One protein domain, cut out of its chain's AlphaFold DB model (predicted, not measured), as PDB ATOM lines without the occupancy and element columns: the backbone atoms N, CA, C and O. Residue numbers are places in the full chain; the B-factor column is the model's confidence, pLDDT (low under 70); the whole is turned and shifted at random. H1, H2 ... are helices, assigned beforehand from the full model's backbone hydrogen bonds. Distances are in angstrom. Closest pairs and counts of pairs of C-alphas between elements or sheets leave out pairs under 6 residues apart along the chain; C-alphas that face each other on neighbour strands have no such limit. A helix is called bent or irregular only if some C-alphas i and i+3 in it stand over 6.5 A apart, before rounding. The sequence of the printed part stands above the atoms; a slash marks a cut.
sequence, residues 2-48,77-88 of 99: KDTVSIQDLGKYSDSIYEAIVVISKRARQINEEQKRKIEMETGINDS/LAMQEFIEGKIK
ATOM      1  N   LYS A   2     283.168 253.979 457.299       57.47
ATOM      2  CA  LYS A   2     281.706 253.965 457.488       57.47
ATOM      3  C   LYS A   2     281.278 255.339 458.009       57.47
ATOM      4  O   LYS A   2     281.696 255.712 459.099       57.47
ATOM      5  N   ASP A   3     280.483 256.074 457.238       66.44
ATOM      6  CA  ASP A   3     280.126 257.470 457.547       66.44
ATOM      7  C   ASP A   3     279.207 257.600 458.772       66.44
ATOM      8  O   ASP A   3     279.145 258.646 459.412       66.44
ATOM      9  N   THR A   4     278.515 256.518 459.135       72.75
ATOM     10  CA  THR A   4     277.622 256.457 460.294       72.75
ATOM     11  C   THR A   4     277.827 255.158 461.065       72.75
ATOM     12  O   THR A   4     277.770 254.066 460.486       72.75
ATOM     13  N   VAL A   5     278.024 255.273 462.378       75.00
ATOM     14  CA  VAL A   5     278.132 254.139 463.305       75.00
ATOM     15  C   VAL A   5     276.793 253.952 464.012       75.00
ATOM     16  O   VAL A   5     276.228 254.909 464.540       75.00
ATOM     17  N   SER A   6     276.266 252.724 464.007       81.44
ATOM     18  CA  SER A   6     275.047 252.406 464.750       81.44
ATOM     19  C   SER A   6     275.364 252.323 466.237       81.44
ATOM     20  O   SER A   6     276.336 251.686 466.636       81.44
ATOM     21  N   ILE A   7     274.501 252.887 467.078       77.81
ATOM     22  CA  ILE A   7     274.658 252.801 468.535       77.81
ATOM     23  C   ILE A   7     274.610 251.352 469.046       77.81
ATOM     24  O   ILE A   7     275.204 251.026 470.069       77.81
ATOM     25  N   GLN A   8     273.960 250.459 468.294       81.88
ATOM     26  CA  GLN A   8     273.919 249.024 468.581       81.88
ATOM     27  C   GLN A   8     275.292 248.361 468.430       81.88
ATOM     28  O   GLN A   8     275.558 247.361 469.089       81.88
ATOM     29  N   ASP A   9     276.165 248.902 467.576       80.81
ATOM     30  CA  ASP A   9     277.519 248.376 467.398       80.81
ATOM     31  C   ASP A   9     278.412 248.706 468.603       80.81
ATOM     32  O   ASP A   9     279.305 247.929 468.923       80.81
ATOM     33  N   LEU A  10     278.130 249.803 469.317       80.44
ATOM     34  CA  LEU A  10     278.849 250.170 470.540       80.44
ATOM     35  C   LEU A  10     278.522 249.215 471.697       80.44
ATOM     36  O   LEU A  10     279.421 248.767 472.400       80.44
ATOM     37  N   GLY A  11     277.253 248.823 471.838       76.62
ATOM     38  CA  GLY A  11     276.808 247.897 472.888       76.62
ATOM     39  C   GLY A  11     277.315 246.454 472.745       76.62
ATOM     40  O   GLY A  11     277.039 245.633 473.608       76.62
ATOM     41  N   LYS A  12     278.038 246.114 471.668       82.12
ATOM     42  CA  LYS A  12     278.628 244.773 471.485       82.12
ATOM     43  C   LYS A  12     279.912 244.564 472.287       82.12
ATOM     44  O   LYS A  12     280.284 243.420 472.527       82.12
ATOM     45  N   TYR A  13     280.590 245.652 472.648       81.50
ATOM     46  CA  TYR A  13     281.930 245.630 473.244       81.50
ATOM     47  C   TYR A  13     281.995 246.327 474.612       81.50
ATOM     48  O   TYR A  13     283.077 246.475 475.170       81.50
ATOM     49  N   SER A  14     280.850 246.760 475.142       84.19
ATOM     50  CA  SER A  14     280.695 247.386 476.459       84.19
ATOM     51  C   SER A  14     279.346 246.999 477.053       84.19
ATOM     52  O   SER A  14     278.359 246.945 476.313       84.19
ATOM     53  N   ASP A  15     279.282 246.854 478.369       81.69
ATOM     54  CA  ASP A  15     278.041 246.637 479.115       81.69
ATOM     55  C   ASP A  15     277.143 247.885 479.100       81.69
ATOM     56  O   ASP A  15     275.915 247.787 479.160       81.69
ATOM     57  N   SER A  16     277.739 249.079 478.990       86.88
ATOM     58  CA  SER A  16     277.011 250.349 478.950       86.88
ATOM     59  C   SER A  16     277.523 251.302 477.874       86.88
ATOM     60  O   SER A  16     278.718 251.426 477.624       86.88
ATOM     61  N   ILE A  17     276.620 252.094 477.291       87.00
ATOM     62  CA  ILE A  17     276.998 253.150 476.336       87.00
ATOM     63  C   ILE A  17     277.956 254.164 476.990       87.00
ATOM     64  O   ILE A  17     278.869 254.664 476.337       87.00
ATOM     65  N   TYR A  18     277.798 254.443 478.287       88.62
ATOM     66  CA  TYR A  18     278.689 255.356 479.012       88.62
ATOM     67  C   TYR A  18     280.108 254.803 479.152       88.62
ATOM     68  O   TYR A  18     281.078 255.555 479.067       88.62
ATOM     69  N   GLU A  19     280.237 253.491 479.318       88.44
ATOM     70  CA  GLU A  19     281.526 252.808 479.345       88.44
ATOM     71  C   GLU A  19     282.206 252.903 477.978       88.44
ATOM     72  O   GLU A  19     283.351 253.352 477.913       88.44
ATOM     73  N   ALA A  20     281.491 252.605 476.884       90.44
ATOM     74  CA  ALA A  20     282.015 252.800 475.532       90.44
ATOM     75  C   ALA A  20     282.513 254.237 475.316       90.44
ATOM     76  O   ALA A  20     283.613 254.438 474.803       90.44
ATOM     77  N   ILE A  21     281.751 255.245 475.761       91.25
ATOM     78  CA  ILE A  21     282.156 256.657 475.665       91.25
ATOM     79  C   ILE A  21     283.470 256.904 476.413       91.25
ATOM     80  O   ILE A  21     284.371 257.546 475.866       91.25
ATOM     81  N   VAL A  22     283.613 256.398 477.640       92.62
ATOM     82  CA  VAL A  22     284.839 256.575 478.437       92.62
ATOM     83  C   VAL A  22     286.030 255.879 477.777       92.62
ATOM     84  O   VAL A  22     287.102 256.481 477.664       92.62
ATOM     85  N   VAL A  23     285.849 254.645 477.306       92.62
ATOM     86  CA  VAL A  23     286.895 253.859 476.635       92.62
ATOM     87  C   VAL A  23     287.355 254.550 475.352       92.62
ATOM     88  O   VAL A  23     288.551 254.789 475.179       92.62
ATOM     89  N   ILE A  24     286.415 254.949 474.489       93.69
ATOM     90  CA  ILE A  24     286.701 255.658 473.234       93.69
ATOM     91  C   ILE A  24     287.404 256.988 473.522       93.69
ATOM     92  O   ILE A  24     288.392 257.311 472.867       93.69
ATOM     93  N   SER A  25     286.952 257.741 474.530       94.81
ATOM     94  CA  SER A  25     287.565 259.026 474.898       94.81
ATOM     95  C   SER A  25     289.013 258.860 475.359       94.81
ATOM     96  O   SER A  25     289.890 259.615 474.938       94.81
ATOM     97  N   LYS A  26     289.288 257.854 476.201       94.81
ATOM     98  CA  LYS A  26     290.653 257.540 476.647       94.81
ATOM     99  C   LYS A  26     291.531 257.106 475.475       94.81
ATOM    100  O   LYS A  26     292.659 257.578 475.358       94.81
ATOM    101  N   ARG A  27     291.011 256.265 474.578       95.81
ATOM    102  CA  ARG A  27     291.754 255.818 473.397       95.81
ATOM    103  C   ARG A  27     292.048 256.961 472.426       95.81
ATOM    104  O   ARG A  27     293.161 257.053 471.919       95.81
ATOM    105  N   ALA A  28     291.098 257.866 472.216       96.12
ATOM    106  CA  ALA A  28     291.295 259.042 471.375       96.12
ATOM    107  C   ALA A  28     292.442 259.929 471.887       96.12
ATOM    108  O   ALA A  28     293.225 260.427 471.084       96.12
ATOM    109  N   ARG A  29     292.594 260.080 473.213       95.06
ATOM    110  CA  ARG A  29     293.733 260.808 473.801       95.06
ATOM    111  C   ARG A  29     295.069 260.128 473.507       95.06
ATOM    112  O   ARG A  29     295.996 260.806 473.087       95.06
ATOM    113  N   GLN A  30     295.143 258.803 473.638       94.94
ATOM    114  CA  GLN A  30     296.356 258.046 473.300       94.94
ATOM    115  C   GLN A  30     296.747 258.216 471.826       94.94
ATOM    116  O   GLN A  30     297.915 258.423 471.520       94.94
ATOM    117  N   ILE A  31     295.768 258.151 470.918       94.44
ATOM    118  CA  ILE A  31     295.998 258.354 469.481       94.44
ATOM    119  C   ILE A  31     296.500 259.776 469.218       94.44
ATOM    120  O   ILE A  31     297.425 259.950 468.431       94.44
ATOM    121  N   ASN A  32     295.925 260.776 469.888       92.06
ATOM    122  CA  ASN A  32     296.353 262.165 469.753       92.06
ATOM    123  C   ASN A  32     297.809 262.362 470.202       92.06
ATOM    124  O   ASN A  32     298.602 262.969 469.491       92.06
ATOM    125  N   GLU A  33     298.188 261.799 471.350       92.25
ATOM    126  CA  GLU A  33     299.570 261.847 471.845       92.25
ATOM    127  C   GLU A  33     300.546 261.122 470.903       92.25
ATOM    128  O   GLU A  33     301.656 261.598 470.671       92.25
ATOM    129  N   GLU A  34     300.140 259.986 470.327       91.31
ATOM    130  CA  GLU A  34     300.948 259.261 469.341       91.31
ATOM    131  C   GLU A  34     301.132 260.069 468.048       91.31
ATOM    132  O   GLU A  34     302.233 260.109 467.498       91.31
ATOM    133  N   GLN A  35     300.068 260.719 467.565       89.12
ATOM    134  CA  GLN A  35     300.115 261.593 466.392       89.12
ATOM    135  C   GLN A  35     301.023 262.799 466.638       89.12
ATOM    136  O   GLN A  35     301.916 263.040 465.827       89.12
ATOM    137  N   LYS A  36     300.873 263.476 467.785       84.75
ATOM    138  CA  LYS A  36     301.731 264.600 468.175       84.75
ATOM    139  C   LYS A  36     303.204 264.190 468.198       84.75
ATOM    140  O   LYS A  36     304.024 264.791 467.514       84.75
ATOM    141  N   ARG A  37     303.528 263.079 468.871       85.56
ATOM    142  CA  ARG A  37     304.903 262.561 468.935       85.56
ATOM    143  C   ARG A  37     305.472 262.226 467.552       85.56
ATOM    144  O   ARG A  37     306.658 262.432 467.307       85.56
ATOM    145  N   LYS A  38     304.655 261.685 466.640       84.25
ATOM    146  CA  LYS A  38     305.084 261.425 465.254       84.25
ATOM    147  C   LYS A  38     305.406 262.721 464.515       84.25
ATOM    148  O   LYS A  38     306.412 262.766 463.815       84.25
ATOM    149  N   ILE A  39     304.590 263.759 464.686       80.06
ATOM    150  CA  ILE A  39     304.824 265.074 464.077       80.06
ATOM    151  C   ILE A  39     306.113 265.697 464.621       80.06
ATOM    152  O   ILE A  39     306.954 266.105 463.822       80.06
ATOM    153  N   GLU A  40     306.312 265.694 465.940       79.44
ATOM    154  CA  GLU A  40     307.539 266.180 466.595       79.44
ATOM    155  C   GLU A  40     308.786 265.461 466.043       79.44
ATOM    156  O   GLU A  40     309.768 266.094 465.659       79.44
ATOM    157  N   MET A  41     308.739 264.128 465.911       78.81
ATOM    158  CA  MET A  41     309.850 263.343 465.353       78.81
ATOM    159  C   MET A  41     310.128 263.644 463.875       78.81
ATOM    160  O   MET A  41     311.286 263.664 463.465       78.81
ATOM    161  N   GLU A  42     309.091 263.839 463.060       75.00
ATOM    162  CA  GLU A  42     309.253 264.135 461.632       75.00
ATOM    163  C   GLU A  42     309.743 265.559 461.362       75.00
ATOM    164  O   GLU A  42     310.391 265.804 460.343       75.00
ATOM    165  N   THR A  43     309.388 266.504 462.229       69.25
ATOM    166  CA  THR A  43     309.689 267.930 462.048       69.25
ATOM    167  C   THR A  43     310.943 268.372 462.792       69.25
ATOM    168  O   THR A  43     311.550 269.366 462.400       69.25
ATOM    169  N   GLY A  44     311.358 267.640 463.831       64.38
ATOM    170  CA  GLY A  44     312.452 268.038 464.717       64.38
ATOM    171  C   GLY A  44     312.097 269.210 465.637       64.38
ATOM    172  O   GLY A  44     312.961 269.661 466.388       64.38
ATOM    173  N   ILE A  45     310.849 269.688 465.589       62.69
ATOM    174  CA  ILE A  45     310.318 270.725 466.466       62.69
ATOM    175  C   ILE A  45     309.931 270.029 467.768       62.69
ATOM    176  O   ILE A  45     309.072 269.151 467.796       62.69
ATOM    177  N   ASN A  46     310.629 270.381 468.839       58.22
ATOM    178  CA  ASN A  46     310.263 269.994 470.191       58.22
ATOM    179  C   ASN A  46     309.694 271.251 470.853       58.22
ATOM    180  O   ASN A  46     310.329 272.300 470.747       58.22
ATOM    181  N   ASP A  47     308.581 271.141 471.584       58.56
ATOM    182  CA  ASP A  47     307.885 272.238 472.302       58.56
ATOM    183  C   ASP A  47     308.778 273.024 473.298       58.56
ATOM    184  O   ASP A  47     308.304 273.866 474.054       58.56
ATOM    185  N   SER A  48     310.075 272.713 473.390       50.34
ATOM    186  CA  SER A  48     310.964 273.187 474.445       50.34
ATOM    187  C   SER A  48     311.808 274.416 474.108       50.34
ATOM    188  O   SER A  48     312.340 274.983 475.056       50.34
ATOM    189  N   LEU A  77     289.228 257.440 464.694       92.25
ATOM    190  CA  LEU A  77     290.070 256.246 464.765       92.25
ATOM    191  C   LEU A  77     289.747 255.398 465.999       92.25
ATOM    192  O   LEU A  77     289.535 254.196 465.871       92.25
ATOM    193  N   ALA A  78     289.639 256.021 467.177       93.25
ATOM    194  CA  ALA A  78     289.296 255.325 468.415       93.25
ATOM    195  C   ALA A  78     287.948 254.599 468.311       93.25
ATOM    196  O   ALA A  78     287.819 253.451 468.726       93.25
ATOM    197  N   MET A  79     286.946 255.255 467.724       91.50
ATOM    198  CA  MET A  79     285.632 254.658 467.503       91.50
ATOM    199  C   MET A  79     285.702 253.471 466.539       91.50
ATOM    200  O   MET A  79     285.065 252.452 466.795       91.50
ATOM    201  N   GLN A  80     286.494 253.571 465.469       90.75
ATOM    202  CA  GLN A  80     286.706 252.463 464.541       90.75
ATOM    203  C   GLN A  80     287.390 251.269 465.227       90.75
ATOM    204  O   GLN A  80     286.930 250.138 465.106       90.75
ATOM    205  N   GLU A  81     288.460 251.508 465.983       92.00
ATOM    206  CA  GLU A  81     289.149 250.446 466.721       92.00
ATOM    207  C   GLU A  81     288.240 249.784 467.765       92.00
ATOM    208  O   GLU A  81     288.327 248.572 467.981       92.00
ATOM    209  N   PHE A  82     287.346 250.562 468.381       91.94
ATOM    210  CA  PHE A  82     286.365 250.062 469.337       91.94
ATOM    211  C   PHE A  82     285.360 249.107 468.679       91.94
ATOM    212  O   PHE A  82     285.213 247.976 469.134       91.94
ATOM    213  N   ILE A  83     284.720 249.513 467.574       90.50
ATOM    214  CA  ILE A  83     283.737 248.666 466.866       90.50
ATOM    215  C   ILE A  83     284.371 247.453 466.173       90.50
ATOM    216  O   ILE A  83     283.675 246.494 465.853       90.50
ATOM    217  N   GLU A  84     285.678 247.493 465.916       90.44
ATOM    218  CA  GLU A  84     286.448 246.357 465.401       90.44
ATOM    219  C   GLU A  84     286.924 245.414 466.522       90.44
ATOM    220  O   GLU A  84     287.550 244.393 466.235       90.44
ATOM    221  N   GLY A  85     286.648 245.731 467.795       89.06
ATOM    222  CA  GLY A  85     287.057 244.925 468.948       89.06
ATOM    223  C   GLY A  85     288.572 244.899 469.180       89.06
ATOM    224  O   GLY A  85     289.093 243.960 469.784       89.06
ATOM    225  N   LYS A  86     289.302 245.905 468.680       91.94
ATOM    226  CA  LYS A  86     290.770 246.002 468.798       91.94
ATOM    227  C   LYS A  86     291.227 246.595 470.129       91.94
ATOM    228  O   LYS A  86     292.408 246.516 470.461       91.94
ATOM    229  N   ILE A  87     290.307 247.186 470.887       90.25
ATOM    230  CA  ILE A  87     290.596 247.822 472.169       90.25
ATOM    231  C   ILE A  87     290.313 246.830 473.291       90.25
ATOM    232  O   ILE A  87     289.192 246.359 473.453       90.25
ATOM    233  N   LYS A  88     291.338 246.554 474.099       89.81
ATOM    234  CA  LYS A  88     291.187 245.909 475.403       89.81
ATOM    235  C   LYS A  88     291.281 246.983 476.475       89.81
ATOM    236  O   LYS A  88     292.188 247.813 476.426       89.81
TER     237      LYS A  88
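This is residues 2 to 48 and 77 to 88 of the 99 residues of the protein "DNA-directed RNA polymerase subunit omega" of candidate division KSB1 bacterium 4572_119 (UniProt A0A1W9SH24). One long straight helix, H2, makes the long axis of this model, and the short helix H3 packs on it at residues 24 to 31, running back the opposite way at a slant. The very short helix H1 lies near the beginning of H2, while at the other end residues 38 to 45, of which 38 to 43 belong to H2, stick out free. The printed part has 59 residues with three named helices, in the order H1, H2, H3 along the chain, and no named strand; its class is all helix. The whole is loose, with a radius of gyration of the C-alphas of 14.6 A, and only just elongated, spanning 43 by 22 by 16 A.

Begin with H2, residues 17 to 43: find C-alpha 17 at (276.998, 253.150, 476.336), and from there the helix runs 38.6 A to C-alpha 43 at (309.689, 267.930, 462.048). Next look beyond the cut for H3, residues 77 to 83, which is 10.1 A long and ends at C-alpha 83, at (283.737, 248.666, 466.866). Then go back to H1, residues 7 to 10, which covers 5.3 A from its first to its last C-alpha. None of the three helices is bent.

Start from H2 and look at its residues 24 to 31, with which alone it touches H3. The closest C-alphas are those of Ala 28 and Ala 78, 5.2 A apart. The two helices run opposite ways at a steep tilt of 36 degrees, only just past shallow. Now look at H1, which only just touches H3, with 3 pairs of C-alphas within 8 A; the closest are those of Asp 9 and Ile 83, 6.2 A apart. H1 and H2 are close but not clearly touching, and their closest C-alphas, those of Leu 10 and Ala 20, are 6.5 A apart. Along the backbones of H2 and H3 you will find every O i to N i+4 pair within hydrogen-bond range; H1 is too short for such a pair, but its 1 pair of O i and N i+3 is within range.

The two C-alphas farthest apart are those of Gln 8 and Ser 48, 44.6 A. Residues 49 to 76 are not printed, and across this cut C-alpha 48 and C-alpha 77 are 28.6 A apart; the link from H2 to H3 runs across it. The link from H1 to H2, six residues, is short. The mean pLDDT of the printed part is 83.9, and you will find values under 70 at residues 2 to 3 and 43 to 48.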